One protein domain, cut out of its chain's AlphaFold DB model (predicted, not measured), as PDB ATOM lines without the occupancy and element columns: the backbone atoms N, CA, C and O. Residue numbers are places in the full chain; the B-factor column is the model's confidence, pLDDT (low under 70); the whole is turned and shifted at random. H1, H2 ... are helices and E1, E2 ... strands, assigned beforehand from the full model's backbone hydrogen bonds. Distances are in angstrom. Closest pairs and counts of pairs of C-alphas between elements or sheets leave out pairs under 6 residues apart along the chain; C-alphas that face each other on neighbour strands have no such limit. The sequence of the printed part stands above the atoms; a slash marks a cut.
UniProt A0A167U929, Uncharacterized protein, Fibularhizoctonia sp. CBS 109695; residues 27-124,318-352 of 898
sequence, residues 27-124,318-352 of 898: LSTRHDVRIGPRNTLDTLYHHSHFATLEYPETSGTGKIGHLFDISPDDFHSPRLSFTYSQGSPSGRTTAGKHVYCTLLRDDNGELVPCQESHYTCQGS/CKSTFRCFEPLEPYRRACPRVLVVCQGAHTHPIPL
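What this domain is: This is residues 27 to 124 and 318 to 352 of the 898 residues of an uncharacterized protein of Fibularhizoctonia sp. CBS 109695 (UniProt A0A167U929). A strongly twisted sheet, with E7 and E8 in its middle, makes the body of this domain; at one end of E6 the chain folds back, and E5 reaches across past E7 and E8 to the far edge strand E1, which leaves the sheet partly closed on itself. E4 pairs with the other end of E6, the short helix H1 grazes the sheet, and a long link without named elements, residues 48 to 63, runs round the outside. The printed part has 133 residues, with the order E1 E2 E3 H1 E4 E5 E6 E7 E8, and is mostly strand. The sheet is branched and mixed: E2 and E3 are parallel and its other neighbour pairs antiparallel. The whole is compact, with a radius of gyration of the C-alphas of 14.2 A and spans of 44 by 31 by 30 A.

Where its parts are: E6, residues 111 to 121, is the longest strand, 29.2 A, and bends by 52 degrees at residue 114. E7, residues 321 to 327, spans 20.0 A and E8, residues 337 to 343, 19.9 A, ending at C-alpha 343 (-7.444, 41.388, -13.572). E3 is residues 64 to 69, 16.7 A. E2, residues 39 to 47, 20.5 A, bends by 80 degrees at residue 42, and E1, residues 27 to 36, 22.5 A, by 83 degrees at residue 31; E1 begins at C-alpha 27 (12.853, 44.129, -20.812). E4 is residues 86 to 92, 13.4 A, E5 residues 99 to 105, 12.4 A, and H1 residues 78 to 81, 5.8 A.

How they stand to each other: E7 has E6 on one side and E8 on the other side; N 117 and O 324 are 2.9 A apart, and in the hairpin of E7 and E8 N 323 and O 341 are 2.8 A apart. E3 is the antiparallel neighbour of E8, with N 66 and O 340 at 2.7 A, and the parallel neighbour of E2, with N 67 and O 45 at 2.8 A. E1 and E2 form a hairpin, with N 30 and O 44 at 2.9 A. E4 and E5 lie on one side of E6 and are apart: N 118 and O 91 are 2.8 A apart, N 114 and O 99 also 2.8 A. The closest C-alphas of E1 and E5, Ile 35 and Thr 102, are 5.0 A apart. H1 only grazes the sheet with residues 78 to 80; it is too short for an O i to N i+4 pair, and its one O i to N i+3 pair is within hydrogen-bond range.

The domain as a whole: The C-alphas farthest apart, Asn 108 and Pro 349, are 44.3 A apart. Residues 125 to 317 are not printed; the gap from C-alpha 124 to C-alpha 318 is 8.1 A. The link from E2 to E3 is long. Mean pLDDT of the printed part is 91.0; residue 37 alone is under 70.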
ATOM      1  N   LEU A  27      12.310  43.342 -19.704       88.25
ATOM      2  CA  LEU A  27      12.853  44.129 -20.812       88.25
ATOM      3  C   LEU A  27      12.332  45.568 -20.821       88.25
ATOM      4  O   LEU A  27      13.090  46.500 -21.068       88.25
ATOM      5  N   SER A  28      11.035  45.765 -20.579       92.44
ATOM      6  CA  SER A  28      10.433  47.102 -20.522       92.44
ATOM      7  C   SER A  28       9.113  47.114 -19.755       92.44
ATOM      8  O   SER A  28       8.442  46.087 -19.623       92.44
ATOM      9  N   THR A  29       8.721  48.302 -19.296       93.31
ATOM     10  CA  THR A  29       7.406  48.576 -18.708       93.31
ATOM     11  C   THR A  29       6.755  49.707 -19.493       93.31
ATOM     12  O   THR A  29       7.387  50.730 -19.751       93.31
ATOM     13  N   ARG A  30       5.501  49.523 -19.905       93.56
ATOM     14  CA  ARG A  30       4.697  50.529 -20.616       93.56
ATOM     15  C   ARG A  30       3.362  50.719 -19.905       93.56
ATOM     16  O   ARG A  30       2.863  49.770 -19.317       93.56
ATOM     17  N   HIS A  31       2.772  51.903 -19.996       93.62
ATOM     18  CA  HIS A  31       1.480  52.222 -19.378       93.62
ATOM     19  C   HIS A  31       0.425  52.541 -20.441       93.62
ATOM     20  O   HIS A  31       0.779  52.864 -21.578       93.62
ATOM     21  N   ASP A  32      -0.852  52.392 -20.086       91.00
ATOM     22  CA  ASP A  32      -2.013  52.737 -20.925       91.00
ATOM     23  C   ASP A  32      -2.009  52.092 -22.328       91.00
ATOM     24  O   ASP A  32      -2.299  52.712 -23.356       91.00
ATOM     25  N   VAL A  33      -1.683  50.798 -22.393       90.94
ATOM     26  CA  VAL A  33      -1.480  50.079 -23.658       90.94
ATOM     27  C   VAL A  33      -2.783  49.466 -24.173       90.94
ATOM     28  O   VAL A  33      -3.375  48.595 -23.537       90.94
ATOM     29  N   ARG A  34      -3.221  49.855 -25.376       88.50
ATOM     30  CA  ARG A  34      -4.401  49.257 -26.030       88.50
ATOM     31  C   ARG A  34      -4.092  47.879 -26.609       88.50
ATOM     32  O   ARG A  34      -3.209  47.755 -27.455       88.50
ATOM     33  N   ILE A  35      -4.887  46.878 -26.221       88.25
ATOM     34  CA  ILE A  35      -4.791  45.485 -26.703       88.25
ATOM     35  C   ILE A  35      -5.957  45.053 -27.610       88.25
ATOM     36  O   ILE A  35      -5.925  43.977 -28.202       88.25
ATOM     37  N   GLY A  36      -6.989  45.896 -27.730       81.44
ATOM     38  CA  GLY A  36      -8.147  45.714 -28.607       81.44
ATOM     39  C   GLY A  36      -9.105  46.916 -28.547       81.44
ATOM     40  O   GLY A  36      -8.834  47.866 -27.812       81.44
ATOM     41  N   PRO A  37     -10.252  46.888 -29.255       68.38
ATOM     42  CA  PRO A  37     -11.141  48.051 -29.403       68.38
ATOM     43  C   PRO A  37     -11.730  48.592 -28.090       68.38
ATOM     44  O   PRO A  37     -12.070  49.765 -28.001       68.38
ATOM     45  N   ARG A  38     -11.870  47.730 -27.071       73.69
ATOM     46  CA  ARG A  38     -12.446  48.057 -25.751       73.69
ATOM     47  C   ARG A  38     -11.554  47.638 -24.573       73.69
ATOM     48  O   ARG A  38     -12.017  47.609 -23.439       73.69
ATOM     49  N   ASN A  39     -10.301  47.256 -24.831       82.88
ATOM     50  CA  ASN A  39      -9.398  46.724 -23.809       82.88
ATOM     51  C   ASN A  39      -8.086  47.514 -23.790       82.88
ATOM     52  O   ASN A  39      -7.286  47.412 -24.722       82.88
ATOM     53  N   THR A  40      -7.869  48.244 -22.700       90.62
ATOM     54  CA  THR A  40      -6.617  48.936 -22.377       90.62
ATOM     55  C   THR A  40      -6.017  48.296 -21.128       90.62
ATOM     56  O   THR A  40      -6.758  47.856 -20.246       90.62
ATOM     57  N   LEU A  41      -4.694  48.184 -21.098       92.88
ATOM     58  CA  LEU A  41      -3.910  47.749 -19.951       92.88
ATOM     59  C   LEU A  41      -3.375  48.978 -19.220       92.88
ATOM     60  O   LEU A  41      -2.770  49.831 -19.865       92.88
ATOM     61  N   ASP A  42      -3.524  49.023 -17.900       93.12
ATOM     62  CA  ASP A  42      -2.964  50.088 -17.059       93.12
ATOM     63  C   ASP A  42      -1.431  50.047 -17.133       93.12
ATOM     64  O   ASP A  42      -0.751  51.064 -17.232       93.12
ATOM     65  N   THR A  43      -0.877  48.832 -17.096       95.44
ATOM     66  CA  THR A  43       0.560  48.566 -17.194       95.44
ATOM     67  C   THR A  43       0.800  47.290 -17.994       95.44
ATOM     68  O   THR A  43       0.063  46.312 -17.869       95.44
ATOM     69  N   LEU A  44       1.841  47.296 -18.816       96.25
ATOM     70  CA  LEU A  44       2.341  46.174 -19.593       96.25
ATOM     71  C   LEU A  44       3.810  45.943 -19.243       96.25
ATOM     72  O   LEU A  44       4.669  46.753 -19.589       96.25
ATOM     73  N   TYR A  45       4.088  44.804 -18.621       95.81
ATOM     74  CA  TYR A  45       5.434  44.297 -18.398       95.81
ATOM     75  C   TYR A  45       5.849  43.409 -19.573       95.81
ATOM     76  O   TYR A  45       5.139  42.458 -19.906       95.81
ATOM     77  N   HIS A  46       6.988  43.697 -20.198       94.56
ATOM     78  CA  HIS A  46       7.565  42.867 -21.258       94.56
ATOM     79  C   HIS A  46       8.740  42.070 -20.700       94.56
ATOM     80  O   HIS A  46       9.714  42.645 -20.229       94.56
ATOM     81  N   HIS A  47       8.620  40.750 -20.739       93.50
ATOM     82  CA  HIS A  47       9.559  39.776 -20.208       93.50
ATOM     83  C   HIS A  47      10.352  39.110 -21.331       93.50
ATOM     84  O   HIS A  47       9.802  38.816 -22.396       93.50
ATOM     85  N   SER A  48      11.628  38.842 -21.066       90.31
ATOM     86  CA  SER A  48      12.492  38.092 -21.977       90.31
ATOM     87  C   SER A  48      12.134  36.605 -21.999       90.31
ATOM     88  O   SER A  48      11.443  36.094 -21.117       90.31
ATOM     89  N   HIS A  49      12.659  35.882 -22.987       83.31
ATOM     90  CA  HIS A  49      12.415  34.447 -23.158       83.31
ATOM     91  C   HIS A  49      13.031  33.542 -22.080       83.31
ATOM     92  O   HIS A  49      12.752  32.346 -22.048       83.31
ATOM     93  N   PHE A  50      13.824  34.110 -21.170       77.12
ATOM     94  CA  PHE A  50      14.355  33.426 -19.990       77.12
ATOM     95  C   PHE A  50      13.523  33.678 -18.723       77.12
ATOM     96  O   PHE A  50      13.784  33.088 -17.673       77.12
ATOM     97  N   ALA A  51      12.531  34.568 -18.783       83.88
ATOM     98  CA  ALA A  51      11.791  34.986 -17.608       83.88
ATOM     99  C   ALA A  51      10.841  33.891 -17.106       83.88
ATOM    100  O   ALA A  51       9.930  33.445 -17.802       83.88
ATOM    101  N   THR A  52      10.996  33.520 -15.836       86.69
ATOM    102  CA  THR A  52      10.042  32.667 -15.122       86.69
ATOM    103  C   THR A  52       9.288  33.503 -14.093       86.69
ATOM    104  O   THR A  52       9.839  33.866 -13.056       86.69
ATOM    105  N   LEU A  53       8.018  33.810 -14.374       90.06
ATOM    106  CA  LEU A  53       7.158  34.582 -13.474       90.06
ATOM    107  C   LEU A  53       6.196  33.663 -12.713       90.06
ATOM    108  O   LEU A  53       5.344  33.016 -13.315       90.06
ATOM    109  N   GLU A  54       6.311  33.626 -11.386       91.62
ATOM    110  CA  GLU A  54       5.463  32.791 -10.518       91.62
ATOM    111  C   GLU A  54       4.228  33.528  -9.981       91.62
ATOM    112  O   GLU A  54       3.171  32.922  -9.779       91.62
ATOM    113  N   TYR A  55       4.380  34.827  -9.726       93.12
ATOM    114  CA  TYR A  55       3.372  35.703  -9.136       93.12
ATOM    115  C   TYR A  55       3.162  36.906 -10.058       93.12
ATOM    116  O   TYR A  55       3.773  37.954  -9.842       93.12
ATOM    117  N   PRO A  56       2.369  36.758 -11.133       93.50
ATOM    118  CA  PRO A  56       2.034  37.894 -11.977       93.50
ATOM    119  C   PRO A  56       1.306  38.969 -11.169       93.50
ATOM    120  O   PRO A  56       0.483  38.665 -10.303       93.50
ATOM    121  N   GLU A  57       1.625  40.223 -11.462       94.06
ATOM    122  CA  GLU A  57       0.958  41.372 -10.862       94.06
ATOM    123  C   GLU A  57      -0.447  41.513 -11.456       94.06
ATOM    124  O   GLU A  57      -0.713  41.131 -12.597       94.06
ATOM    125  N   THR A  58      -1.376  42.037 -10.668       94.50
ATOM    126  CA  THR A  58      -2.757  42.285 -11.084       94.50
ATOM    127  C   THR A  58      -3.201  43.669 -10.623       94.50
ATOM    128  O   THR A  58      -2.546  44.306  -9.804       94.50
ATOM    129  N   SER A  59      -4.325  44.150 -11.144       92.00
ATOM    130  CA  SER A  59      -4.929  45.430 -10.762       92.00
ATOM    131  C   SER A  59      -6.256  45.175 -10.054       92.00
ATOM    132  O   SER A  59      -6.987  44.242 -10.393       92.00
ATOM    133  N   GLY A  60      -6.567  45.983  -9.037       87.44
ATOM    134  CA  GLY A  60      -7.822  45.859  -8.289       87.44
ATOM    135  C   GLY A  60      -9.046  46.226  -9.132       87.44
ATOM    136  O   GLY A  60     -10.081  45.571  -9.024       87.44
ATOM    137  N   THR A  61      -8.909  47.236  -9.993       86.00
ATOM    138  CA  THR A  61      -9.997  47.802 -10.804       86.00
ATOM    139  C   THR A  61      -9.714  47.781 -12.309       86.00
ATOM    140  O   THR A  61     -10.662  47.703 -13.089       86.00
ATOM    141  N   GLY A  62      -8.445  47.802 -12.728       91.31
ATOM    142  CA  GLY A  62      -8.039  47.778 -14.137       91.31
ATOM    143  C   GLY A  62      -7.380  46.462 -14.563       91.31
ATOM    144  O   GLY A  62      -7.761  45.387 -14.091       91.31
ATOM    145  N   LYS A  63      -6.431  46.517 -15.505       93.94
ATOM    146  CA  LYS A  63      -5.824  45.329 -16.139       93.94
ATOM    147  C   LYS A  63      -4.313  45.467 -16.266       93.94
ATOM    148  O   LYS A  63      -3.829  46.456 -16.806       93.94
ATOM    149  N   ILE A  64      -3.581  44.433 -15.867       96.25
ATOM    150  CA  ILE A  64      -2.122  44.362 -16.020       96.25
ATOM    151  C   ILE A  64      -1.784  43.321 -17.081       96.25
ATOM    152  O   ILE A  64      -2.314  42.213 -17.056       96.25
ATOM    153  N   GLY A  65      -0.921  43.671 -18.031       95.62
ATOM    154  CA  GLY A  65      -0.411  42.750 -19.041       95.62
ATOM    155  C   GLY A  65       1.007  42.286 -18.738       95.62
ATOM    156  O   GLY A  65       1.862  43.068 -18.334       95.62
ATOM    157  N   HIS A  66       1.268  41.019 -19.021       96.25
ATOM    158  CA  HIS A  66       2.580  40.393 -19.015       96.25
ATOM    159  C   HIS A  66       2.814  39.784 -20.398       96.25
ATOM    160  O   HIS A  66       2.217  38.764 -20.742       96.25
ATOM    161  N   LEU A  67       3.631  40.447 -21.214       95.81
ATOM    162  CA  LEU A  67       4.046  39.963 -22.527       95.81
ATOM    163  C   LEU A  67       5.353  39.194 -22.368       95.81
ATOM    164  O   LEU A  67       6.308  39.750 -21.842       95.81
ATOM    165  N   PHE A  68       5.399  37.951 -22.822       94.56
ATOM    166  CA  PHE A  68       6.585  37.105 -22.770       94.56
ATOM    167  C   PHE A  68       7.073  36.841 -24.184       94.56
ATOM    168  O   PHE A  68       6.281  36.402 -25.020       94.56
ATOM    169  N   ASP A  69       8.358  37.066 -24.434       92.12
ATOM    170  CA  ASP A  69       9.032  36.414 -25.554       92.12
ATOM    171  C   ASP A  69       9.190  34.919 -25.213       92.12
ATOM    172  O   ASP A  69       9.404  34.572 -24.057       92.12
ATOM    173  N   ILE A  70       9.034  34.015 -26.180       89.19
ATOM    174  CA  ILE A  70       9.081  32.555 -25.989       89.19
ATOM    175  C   ILE A  70       9.989  31.949 -27.055       89.19
ATOM    176  O   ILE A  70      10.070  32.458 -28.165       89.19
ATOM    177  N   SER A  71      10.683  30.854 -26.752       84.81
ATOM    178  CA  SER A  71      11.429  30.135 -27.789       84.81
ATOM    179  C   SER A  71      10.456  29.481 -28.784       84.81
ATOM    180  O   SER A  71       9.599  28.710 -28.346       84.81
ATOM    181  N   PRO A  72      10.582  29.705 -30.106       83.25
ATOM    182  CA  PRO A  72       9.754  29.010 -31.092       83.25
ATOM    183  C   PRO A  72       9.921  27.484 -31.047       83.25
ATOM    184  O   PRO A  72       8.973  26.758 -31.339       83.25
ATOM    185  N   ASP A  73      11.114  27.012 -30.675       81.31
ATOM    186  CA  ASP A  73      11.454  25.586 -30.617       81.31
ATOM    187  C   ASP A  73      10.998  24.910 -29.309       81.31
ATOM    188  O   ASP A  73      10.921  23.687 -29.244       81.31
ATOM    189  N   ASP A  74      10.663  25.695 -28.278       79.25
ATOM    190  CA  ASP A  74      10.164  25.219 -26.979       79.25
ATOM    191  C   ASP A  74       8.994  26.095 -26.505       79.25
ATOM    192  O   ASP A  74       9.053  26.824 -25.508       79.25
ATOM    193  N   PHE A  75       7.918  26.076 -27.295       85.56
ATOM    194  CA  PHE A  75       6.766  26.936 -27.071       85.56
ATOM    195  C   PHE A  75       5.867  26.387 -25.957       85.56
ATOM    196  O   PHE A  75       5.028  25.511 -26.177       85.56
ATOM    197  N   HIS A  76       5.996  26.947 -24.755       85.69
ATOM    198  CA  HIS A  76       5.130  26.642 -23.621       85.69
ATOM    199  C   HIS A  76       4.450  27.899 -23.073       85.69
ATOM    200  O   HIS A  76       4.994  29.000 -23.089       85.69
ATOM    201  N   SER A  77       3.235  27.730 -22.549       88.56
ATOM    202  CA  SER A  77       2.469  28.844 -21.991       88.56
ATOM    203  C   SER A  77       3.081  29.329 -20.662       88.56
ATOM    204  O   SER A  77       3.166  28.528 -19.720       88.56
ATOM    205  N   PRO A  78       3.425  30.626 -20.511       90.62
ATOM    206  CA  PRO A  78       3.997  31.192 -19.279       90.62
ATOM    207  C   PRO A  78       3.125  30.980 -18.043       90.62
ATOM    208  O   PRO A  78       3.625  30.837 -16.927       90.62
ATOM    209  N   ARG A  79       1.803  30.874 -18.237       90.62
ATOM    210  CA  ARG A  79       0.837  30.616 -17.160       90.62
ATOM    211  C   ARG A  79       1.117  29.313 -16.414       90.62
ATOM    212  O   ARG A  79       0.644  29.127 -15.295       90.62
ATOM    213  N   LEU A  80       1.839  28.372 -17.027       90.88
ATOM    214  CA  LEU A  80       2.210  27.116 -16.384       90.88
ATOM    215  C   LEU A  80       3.206  27.328 -15.237       90.88
ATOM    216  O   LEU A  80       3.273  26.462 -14.368       90.88
ATOM    217  N   SER A  81       3.890  28.468 -15.171       91.50
ATOM    218  CA  SER A  81       4.779  28.841 -14.065       91.50
ATOM    219  C   SER A  81       4.049  29.512 -12.897       91.50
ATOM    220  O   SER A  81       4.619  29.642 -11.820       91.50
ATOM    221  N   PHE A  82       2.782  29.908 -13.066       92.69
ATOM    222  CA  PHE A  82       2.058  30.640 -12.026       92.69
ATOM    223  C   PHE A  82       1.747  29.758 -10.816       92.69
ATOM    224  O   PHE A  82       1.259  28.630 -10.943       92.69
ATOM    225  N   THR A  83       1.955  30.324  -9.629       92.44
ATOM    226  CA  THR A  83       1.651  29.664  -8.354       92.44
ATOM    227  C   THR A  83       0.161  29.750  -8.007       92.44
ATOM    228  O   THR A  83      -0.382  28.887  -7.310       92.44
ATOM    229  N   TYR A  84      -0.535  30.767  -8.522       93.31
ATOM    230  CA  TYR A  84      -1.983  30.888  -8.398       93.31
ATOM    231  C   TYR A  84      -2.682  29.690  -9.053       93.31
ATOM    232  O   TYR A  84      -2.477  29.386 -10.228       93.31
ATOM    233  N   SER A  85      -3.527  28.999  -8.284       92.31
ATOM    234  CA  SER A  85      -4.269  27.836  -8.780       92.31
ATOM    235  C   SER A  85      -5.282  28.286  -9.836       92.31
ATOM    236  O   SER A  85      -6.171  29.061  -9.516       92.31
ATOM    237  N   GLN A  86      -5.153  27.824 -11.078       92.31
ATOM    238  CA  GLN A  86      -6.047  28.177 -12.192       92.31
ATOM    239  C   GLN A  86      -7.166  27.136 -12.329       92.31
ATOM    240  O   GLN A  86      -6.898  25.938 -12.263       92.31
ATOM    241  N   GLY A  87      -8.405  27.578 -12.538       91.31
ATOM    242  CA  GLY A  87      -9.558  26.693 -12.714       91.31
ATOM    243  C   GLY A  87     -10.813  27.443 -13.155       91.31
ATOM    244  O   GLY A  87     -10.720  28.552 -13.686       91.31
ATOM    245  N   SER A  88     -11.976  26.826 -12.944       86.94
ATOM    246  CA  SER A  88     -13.273  27.361 -13.360       86.94
ATOM    247  C   SER A  88     -13.685  28.625 -12.579       86.94
ATOM    248  O   SER A  88     -13.409  28.702 -11.385       86.94
ATOM    249  N   PRO A  89     -14.393  29.596 -13.185       90.94
ATOM    250  CA  PRO A  89     -14.734  29.685 -14.607       90.94
ATOM    251  C   PRO A  89     -13.500  29.742 -15.511       90.94
ATOM    252  O   PRO A  89     -12.563  30.505 -15.263       90.94
ATOM    253  N   SER A  90     -13.496  28.886 -16.531       91.44
ATOM    254  CA  SER A  90     -12.434  28.802 -17.525       91.44
ATOM    255  C   SER A  90     -13.024  28.503 -18.890       91.44
ATOM    256  O   SER A  90     -14.102  27.919 -19.006       91.44
ATOM    257  N   GLY A  91     -12.307  28.897 -19.930       90.06
ATOM    258  CA  GLY A  91     -12.739  28.672 -21.295       90.06
ATOM    259  C   GLY A  91     -11.637  28.994 -22.283       90.06
ATOM    260  O   GLY A  91     -10.630  29.617 -21.950       90.06
ATOM    261  N   ARG A  92     -11.836  28.539 -23.512       91.44
ATOM    262  CA  ARG A  92     -10.909  28.738 -24.624       91.44
ATOM    263  C   ARG A  92     -11.700  29.019 -25.896       91.44
ATOM    264  O   ARG A  92     -12.814  28.516 -26.038       91.44
ATOM    265  N   THR A  93     -11.116  29.776 -26.822       87.38
ATOM    266  CA  THR A  93     -11.666  29.955 -28.171       87.38
ATOM    267  C   THR A  93     -11.961  28.598 -28.820       87.38
ATOM    268  O   THR A  93     -11.129  27.688 -28.789       87.38
ATOM    269  N   THR A  94     -13.163  28.449 -29.380       84.44
ATOM    270  CA  THR A  94     -13.615  27.214 -30.038       84.44
ATOM    271  C   THR A  94     -12.693  26.839 -31.196       84.44
ATOM    272  O   THR A  94     -12.188  27.717 -31.894       84.44
ATOM    273  N   ALA A  95     -12.499  25.538 -31.427       74.38
ATOM    274  CA  ALA A  95     -11.736  25.046 -32.571       74.38
ATOM    275  C   ALA A  95     -12.251  25.666 -33.887       74.38
ATOM    276  O   ALA A  95     -13.459  25.721 -34.115       74.38
ATOM    277  N   GLY A  96     -11.337  26.173 -34.720       73.38
ATOM    278  CA  GLY A  96     -11.658  26.859 -35.979       73.38
ATOM    279  C   GLY A  96     -11.995  28.353 -35.859       73.38
ATOM    280  O   GLY A  96     -12.169  29.005 -36.883       73.38
ATOM    281  N   LYS A  97     -12.066  28.918 -34.645       85.88
ATOM    282  CA  LYS A  97     -12.190  30.367 -34.414       85.88
ATOM    283  C   LYS A  97     -10.904  30.925 -33.804       85.88
ATOM    284  O   LYS A  97     -10.222  30.238 -33.047       85.88
ATOM    285  N   HIS A  98     -10.611  32.190 -34.086       90.06
ATOM    286  CA  HIS A  98      -9.448  32.909 -33.562       90.06
ATOM    287  C   HIS A  98      -9.810  34.333 -33.152       90.06
ATOM    288  O   HIS A  98     -10.852  34.868 -33.529       90.06
ATOM    289  N   VAL A  99      -8.928  34.941 -32.369       91.06
ATOM    290  CA  VAL A  99      -8.989  36.357 -32.003       91.06
ATOM    291  C   VAL A  99      -7.697  37.055 -32.417       91.06
ATOM    292  O   VAL A  99      -6.677  36.401 -32.628       91.06
ATOM    293  N   TYR A 100      -7.727  38.382 -32.495       91.50
ATOM    294  CA  TYR A 100      -6.536  39.195 -32.733       91.50
ATOM    295  C   TYR A 100      -6.211  40.039 -31.501       91.50
ATOM    296  O   TYR A 100      -7.107  40.605 -30.872       91.50
ATOM    297  N   CYS A 101      -4.923  40.144 -31.182       90.19
ATOM    298  CA  CYS A 101      -4.394  41.025 -30.146       90.19
ATOM    299  C   CYS A 101      -3.441  42.025 -30.797       90.19
ATOM    300  O   CYS A 101      -2.534  41.625 -31.519       90.19
ATOM    301  N   THR A 102      -3.597  43.321 -30.523       91.19
ATOM    302  CA  THR A 102      -2.792  44.373 -31.179       91.19
ATOM    303  C   THR A 102      -1.292  44.311 -30.865       91.19
ATOM    304  O   THR A 102      -0.506  44.936 -31.580       91.19
ATOM    305  N   LEU A 103      -0.905  43.576 -29.814       91.19
ATOM    306  CA  LEU A 103       0.483  43.362 -29.391       91.19
ATOM    307  C   LEU A 103       1.149  42.143 -30.040       91.19
ATOM    308  O   LEU A 103       2.373  42.034 -29.984       91.19
ATOM    309  N   LEU A 104       0.367  41.231 -30.624       93.06
ATOM    310  CA  LEU A 104       0.865  40.009 -31.251       93.06
ATOM    311  C   LEU A 104       0.847  40.205 -32.766       93.06
ATOM    312  O   LEU A 104      -0.209  40.183 -33.403       93.06
ATOM    313  N   ARG A 105       2.031  40.466 -33.316       92.69
ATOM    314  CA  ARG A 105       2.258  40.764 -34.729       92.69
ATOM    315  C   ARG A 105       3.399  39.924 -35.280       92.69
ATOM    316  O   ARG A 105       4.280  39.541 -34.507       92.69
ATOM    317  N   ASP A 106       3.344  39.638 -36.573       91.38
ATOM    318  CA  ASP A 106       4.428  38.981 -37.298       91.38
ATOM    319  C   ASP A 106       5.579  39.951 -37.623       91.38
ATOM    320  O   ASP A 106       5.532  41.138 -37.279       91.38
ATOM    321  N   ASP A 107       6.609  39.442 -38.299       87.38
ATOM    322  CA  ASP A 107       7.793  40.210 -38.707       87.38
ATOM    323  C   ASP A 107       7.469  41.374 -39.662       87.38
ATOM    324  O   ASP A 107       8.223  42.345 -39.731       87.38
ATOM    325  N   ASN A 108       6.332  41.317 -40.364       88.38
ATOM    326  CA  ASN A 108       5.856  42.376 -41.257       88.38
ATOM    327  C   ASN A 108       4.972  43.404 -40.529       88.38
ATOM    328  O   ASN A 108       4.545  44.392 -41.124       88.38
ATOM    329  N   GLY A 109       4.693  43.190 -39.239       86.50
ATOM    330  CA  GLY A 109       3.815  44.032 -38.436       86.50
ATOM    331  C   GLY A 109       2.327  43.703 -38.579       86.50
ATOM    332  O   GLY A 109       1.505  44.424 -38.006       86.50
ATOM    333  N   GLU A 110       1.954  42.628 -39.271       91.31
ATOM    334  CA  GLU A 110       0.567  42.183 -39.433       91.31
ATOM    335  C   GLU A 110       0.072  41.427 -38.195       91.31
ATOM    336  O   GLU A 110       0.841  40.796 -37.471       91.31
ATOM    337  N   LEU A 111      -1.231  41.507 -37.906       92.19
ATOM    338  CA  LEU A 111      -1.817  40.840 -36.737       92.19
ATOM    339  C   LEU A 111      -1.865  39.323 -36.937       92.19
ATOM    340  O   LEU A 111      -2.423  38.842 -37.922       92.19
ATOM    341  N   VAL A 112      -1.383  38.560 -35.951       93.19
ATOM    342  CA  VAL A 112      -1.434  37.091 -36.016       93.19
ATOM    343  C   VAL A 112      -2.705  36.533 -35.365       93.19
ATOM    344  O   VAL A 112      -3.135  37.021 -34.311       93.19
ATOM    345  N   PRO A 113      -3.326  35.493 -35.946       93.88
ATOM    346  CA  PRO A 113      -4.468  34.833 -35.335       93.88
ATOM    347  C   PRO A 113      -4.040  34.083 -34.068       93.88
ATOM    348  O   PRO A 113      -3.095  33.288 -34.066       93.88
ATOM    349  N   CYS A 114      -4.762  34.336 -32.979       92.69
ATOM    350  CA  CYS A 114      -4.462  33.824 -31.649       92.69
ATOM    351  C   CYS A 114      -5.609  32.980 -31.086       92.69
ATOM    352  O   CYS A 114      -6.791  33.212 -31.360       92.69
ATOM    353  N   GLN A 115      -5.249  32.040 -30.222       93.19
ATOM    354  CA  GLN A 115      -6.141  31.381 -29.286       93.19
ATOM    355  C   GLN A 115      -6.206  32.198 -27.989       93.19
ATOM    356  O   GLN A 115      -5.183  32.457 -27.357       93.19
ATOM    357  N   GLU A 116      -7.413  32.580 -27.571       93.00
ATOM    358  CA  GLU A 116      -7.665  33.138 -26.241       93.00
ATOM    359  C   GLU A 116      -8.063  32.010 -25.291       93.00
ATOM    360  O   GLU A 116      -8.936  31.189 -25.587       93.00
ATOM    361  N   SER A 117      -7.446  31.984 -24.117       94.00
ATOM    362  CA  SER A 117      -7.893  31.175 -22.986       94.00
ATOM    363  C   SER A 117      -8.068  32.054 -21.755       94.00
ATOM    364  O   SER A 117      -7.336  33.021 -21.570       94.00
ATOM    365  N   HIS A 118      -9.046  31.743 -20.910       93.38
ATOM    366  CA  HIS A 118      -9.245  32.439 -19.645       93.38
ATOM    367  C   HIS A 118      -9.386  31.455 -18.491       93.38
ATOM    368  O   HIS A 118      -9.928  30.360 -18.650       93.38
ATOM    369  N   TYR A 119      -8.901  31.870 -17.327       94.81
ATOM    370  CA  TYR A 119      -8.880  31.083 -16.103       94.81
ATOM    371  C   TYR A 119      -9.167  31.975 -14.904       94.81
ATOM    372  O   TYR A 119      -8.729  33.124 -14.860       94.81
ATOM    373  N   THR A 120      -9.833  31.421 -13.897       95.44
ATOM    374  CA  THR A 120     -10.060  32.105 -12.622       95.44
ATOM    375  C   THR A 120      -9.138  31.526 -11.560       95.44
ATOM    376  O   THR A 120      -8.953  30.304 -11.473       95.44
ATOM    377  N   CYS A 121      -8.546  32.394 -10.743       95.31
ATOM    378  CA  CYS A 121      -7.807  31.980  -9.566       95.31
ATOM    379  C   CYS A 121      -8.754  31.247  -8.612       95.31
ATOM    380  O   CYS A 121      -9.751  31.789  -8.158       95.31
ATOM    381  N   GLN A 122      -8.424  30.012  -8.266       95.31
ATOM    382  CA  GLN A 122      -9.199  29.204  -7.334       95.31
ATOM    383  C   GLN A 122      -8.886  29.540  -5.871       95.31
ATOM    384  O   GLN A 122      -9.311  28.816  -4.984       95.31
ATOM    385  N   GLY A 123      -8.096  30.577  -5.603       94.31
ATOM    386  CA  GLY A 123      -7.718  30.987  -4.256       94.31
ATOM    387  C   GLY A 123      -6.922  29.939  -3.475       94.31
ATOM    388  O   GLY A 123      -6.016  29.298  -4.021       94.31
ATOM    389  N   SER A 124      -7.217  29.799  -2.182       94.38
ATOM    390  CA  SER A 124      -6.458  28.955  -1.248       94.38
ATOM    391  C   SER A 124      -7.372  28.162  -0.316       94.38
ATOM    392  O   SER A 124      -8.533  28.500  -0.120       94.38
ATOM    393  N   CYS A 318     -11.479  32.952  -4.985       93.88
ATOM    394  CA  CYS A 318     -10.901  34.172  -5.528       93.88
ATOM    395  C   CYS A 318     -11.590  34.544  -6.842       93.88
ATOM    396  O   CYS A 318     -12.043  33.681  -7.590       93.88
ATOM    397  N   LYS A 319     -11.681  35.851  -7.104       93.38
ATOM    398  CA  LYS A 319     -12.300  36.412  -8.314       93.38
ATOM    399  C   LYS A 319     -11.276  36.944  -9.320       93.38
ATOM    400  O   LYS A 319     -11.672  37.419 -10.378       93.38
ATOM    401  N   SER A 320      -9.983  36.888  -8.995       95.00
ATOM    402  CA  SER A 320      -8.910  37.287  -9.908       95.00
ATOM    403  C   SER A 320      -8.881  36.364 -11.129       95.00
ATOM    404  O   SER A 320      -9.050  35.147 -10.999       95.00
ATOM    405  N   THR A 321      -8.684  36.934 -12.314       95.12
ATOM    406  CA  THR A 321      -8.727  36.218 -13.593       95.12
ATOM    407  C   THR A 321      -7.458  36.430 -14.405       95.12
ATOM    408  O   THR A 321      -6.825  37.484 -14.346       95.12
ATOM    409  N   PHE A 322      -7.122  35.416 -15.198       94.62
ATOM    410  CA  PHE A 322      -6.011  35.396 -16.138       94.62
ATOM    411  C   PHE A 322      -6.574  35.168 -17.538       94.62
ATOM    412  O   PHE A 322      -7.274  34.178 -17.754       94.62
ATOM    413  N   ARG A 323      -6.261  36.038 -18.498       94.50
ATOM    414  CA  ARG A 323      -6.558  35.832 -19.923       94.50
ATOM    415  C   ARG A 323      -5.265  35.711 -20.708       94.50
ATOM    416  O   ARG A 323      -4.449  36.619 -20.665       94.50
ATOM    417  N   CYS A 324      -5.075  34.605 -21.409       94.69
ATOM    418  CA  CYS A 324      -3.869  34.321 -22.178       94.69
ATOM    419  C   CYS A 324      -4.191  34.368 -23.671       94.69
ATOM    420  O   CYS A 324      -5.135  33.711 -24.114       94.69
ATOM    421  N   PHE A 325      -3.397  35.119 -24.427       94.56
ATOM    422  CA  PHE A 325      -3.438  35.192 -25.882       94.56
ATOM    423  C   PHE A 325      -2.186  34.513 -26.430       94.56
ATOM    424  O   PHE A 325      -1.070  34.993 -26.218       94.56
ATOM    425  N   GLU A 326      -2.385  33.391 -27.112       94.19
ATOM    426  CA  GLU A 326      -1.317  32.558 -27.663       94.19
ATOM    427  C   GLU A 326      -1.478  32.474 -29.188       94.19
ATOM    428  O   GLU A 326      -2.555  32.091 -29.652       94.19
ATOM    429  N   PRO A 327      -0.454  32.809 -29.989       93.81
ATOM    430  CA  PRO A 327      -0.491  32.609 -31.434       93.81
ATOM    431  C   PRO A 327      -0.807  31.154 -31.797       93.81
ATOM    432  O   PRO A 327      -0.319  30.211 -31.159       93.81
ATOM    433  N   LEU A 328      -1.634  30.964 -32.830       91.50
ATOM    434  CA  LEU A 328      -1.905  29.629 -33.362       91.50
ATOM    435  C   LEU A 328      -0.609  28.984 -33.862       91.50
ATOM    436  O   LEU A 328       0.308  29.669 -34.305       91.50
ATOM    437  N   GLU A 329      -0.553  27.654 -33.819       89.88
ATOM    438  CA  GLU A 329       0.661  26.874 -34.092       89.88
ATOM    439  C   GLU A 329       1.420  27.266 -35.376       89.88
ATOM    440  O   GLU A 329       2.633  27.460 -35.277       89.88
ATOM    441  N   PRO A 330       0.762  27.528 -36.528       90.94
ATOM    442  CA  PRO A 330       1.456  27.972 -37.743       90.94
ATOM    443  C   PRO A 330       2.162  29.336 -37.624       90.94
ATOM    444  O   PRO A 330       3.078  29.615 -38.389       90.94
ATOM    445  N   TYR A 331       1.758  30.181 -36.672       91.62
ATOM    446  CA  TYR A 331       2.217  31.568 -36.526       91.62
ATOM    447  C   TYR A 331       3.222  31.761 -35.385       91.62
ATOM    448  O   TYR A 331       3.786  32.843 -35.249       91.62
ATOM    449  N   ARG A 332       3.493  30.730 -34.572       91.25
ATOM    450  CA  ARG A 332       4.391  30.830 -33.403       91.25
ATOM    451  C   ARG A 332       5.831  31.194 -33.758       91.25
ATOM    452  O   ARG A 332       6.506  31.811 -32.947       91.25
ATOM    453  N   ARG A 333       6.308  30.825 -34.952       91.06
ATOM    454  CA  ARG A 333       7.646  31.219 -35.428       91.06
ATOM    455  C   ARG A 333       7.714  32.693 -35.820       91.06
ATOM    456  O   ARG A 333       8.692  33.341 -35.487       91.06
ATOM    457  N   ALA A 334       6.671  33.198 -36.477       91.12
ATOM    458  CA  ALA A 334       6.581  34.592 -36.909       91.12
ATOM    459  C   ALA A 334       6.226  35.546 -35.752       91.12
ATOM    460  O   ALA A 334       6.573  36.717 -35.773       91.12
ATOM    461  N   CYS A 335       5.530  35.049 -34.727       92.62
ATOM    462  CA  CYS A 335       5.238  35.791 -33.507       92.62
ATOM    463  C   CYS A 335       5.482  34.895 -32.285       92.62
ATOM    464  O   CYS A 335       4.553  34.271 -31.767       92.62
ATOM    465  N   PRO A 336       6.724  34.812 -31.793       92.94
ATOM    466  CA  PRO A 336       7.067  33.966 -30.659       92.94
ATOM    467  C   PRO A 336       6.787  34.687 -29.336       92.94
ATOM    468  O   PRO A 336       7.657  34.818 -28.479       92.94
ATOM    469  N   ARG A 337       5.571  35.224 -29.181       94.19
ATOM    470  CA  ARG A 337       5.166  35.995 -28.003       94.19
ATOM    471  C   ARG A 337       3.832  35.532 -27.453       94.19
ATOM    472  O   ARG A 337       2.921  35.201 -28.205       94.19
ATOM    473  N   VAL A 338       3.700  35.570 -26.132       94.81
ATOM    474  CA  VAL A 338       2.449  35.270 -25.426       94.81
ATOM    475  C   VAL A 338       2.098  36.430 -24.511       94.81
ATOM    476  O   VAL A 338       2.927  36.876 -23.722       94.81
ATOM    477  N   LEU A 339       0.858  36.911 -24.592       95.50
ATOM    478  CA  LEU A 339       0.342  37.932 -23.683       95.50
ATOM    479  C   LEU A 339      -0.548  37.284 -22.626       95.50
ATOM    480  O   LEU A 339      -1.519  36.608 -22.961       95.50
ATOM    481  N   VAL A 340      -0.277  37.569 -21.358       95.81
ATOM    482  CA  VAL A 340      -1.157  37.224 -20.241       95.81
ATOM    483  C   VAL A 340      -1.683  38.499 -19.596       95.81
ATOM    484  O   VAL A 340      -0.909  39.356 -19.193       95.81
ATOM    485  N   VAL A 341      -2.999  38.632 -19.493       95.12
ATOM    486  CA  VAL A 341      -3.682  39.766 -18.869       95.12
ATOM    487  C   VAL A 341      -4.279  39.319 -17.542       95.12
ATOM    488  O   VAL A 341      -5.119  38.418 -17.514       95.12
ATOM    489  N   CYS A 342      -3.860  39.956 -16.456       95.81
ATOM    490  CA  CYS A 342      -4.345  39.727 -15.102       95.81
ATOM    491  C   CYS A 342      -5.319  40.835 -14.690       95.81
ATOM    492  O   CYS A 342      -5.075  42.019 -14.948       95.81
ATOM    493  N   GLN A 343      -6.422  40.455 -14.046       94.69
ATOM    494  CA  GLN A 343      -7.444  41.388 -13.572       94.69
ATOM    495  C   GLN A 343      -8.064  40.919 -12.253       94.69
ATOM    496  O   GLN A 343      -8.472  39.763 -12.138       94.69
ATOM    497  N   GLY A 344      -8.241  41.855 -11.318       94.50
ATOM    498  CA  GLY A 344      -8.880  41.654 -10.019       94.50
ATOM    499  C   GLY A 344      -7.868  41.355  -8.914       94.50
ATOM    500  O   GLY A 344      -6.899  40.626  -9.125       94.50
ATOM    501  N   ALA A 345      -8.102  41.904  -7.720       94.31
ATOM    502  CA  ALA A 345      -7.272  41.637  -6.546       94.31
ATOM    503  C   ALA A 345      -7.470  40.202  -6.017       94.31
ATOM    504  O   ALA A 345      -8.566  39.635  -6.074       94.31
ATOM    505  N   HIS A 346      -6.409  39.621  -5.460       95.06
ATOM    506  CA  HIS A 346      -6.442  38.311  -4.819       95.06
ATOM    507  C   HIS A 346      -6.885  38.423  -3.360       95.06
ATOM    508  O   HIS A 346      -6.204  39.057  -2.567       95.06
ATOM    509  N   THR A 347      -7.981  37.762  -2.988       94.25
ATOM    510  CA  THR A 347      -8.587  37.771  -1.639       94.25
ATOM    511  C   THR A 347      -8.240  36.513  -0.838       94.25
ATOM    512  O   THR A 347      -9.111  35.827  -0.310       94.25
ATOM    513  N   HIS A 348      -6.967  36.132  -0.844       93.75
ATOM    514  CA  HIS A 348      -6.451  34.964  -0.127       93.75
ATOM    515  C   HIS A 348      -4.965  35.175   0.204       93.75
ATOM    516  O   HIS A 348      -4.326  36.026  -0.421       93.75
ATOM    517  N   PRO A 349      -4.350  34.374   1.093       93.38
ATOM    518  CA  PRO A 349      -2.929  34.515   1.398       93.38
ATOM    519  C   PRO A 349      -2.051  34.131   0.202       93.38
ATOM    520  O   PRO A 349      -2.465  33.335  -0.646       93.38
ATOM    521  N   ILE A 350      -0.813  34.638   0.158       92.75
ATOM    522  CA  ILE A 350       0.146  34.328  -0.917       92.75
ATOM    523  C   ILE A 350       0.365  32.801  -1.001       92.75
ATOM    524  O   ILE A 350       0.872  32.209  -0.033       92.75
ATOM    525  N   PRO A 351       0.008  32.154  -2.132       92.44
ATOM    526  CA  PRO A 351       0.181  30.714  -2.320       92.44
ATOM    527  C   PRO A 351       1.654  30.288  -2.264       92.44
ATOM    528  O   PRO A 351       2.541  31.049  -2.635       92.44
ATOM    529  N   LEU A 352       1.925  29.054  -1.840       92.56
ATOM    530  CA  LEU A 352       3.275  28.484  -1.763       92.56
ATOM    531  C   LEU A 352       3.785  28.060  -3.155       92.56
ATOM    532  O   LEU A 352       3.037  27.378  -3.860       92.56
TER     533      LEU A 352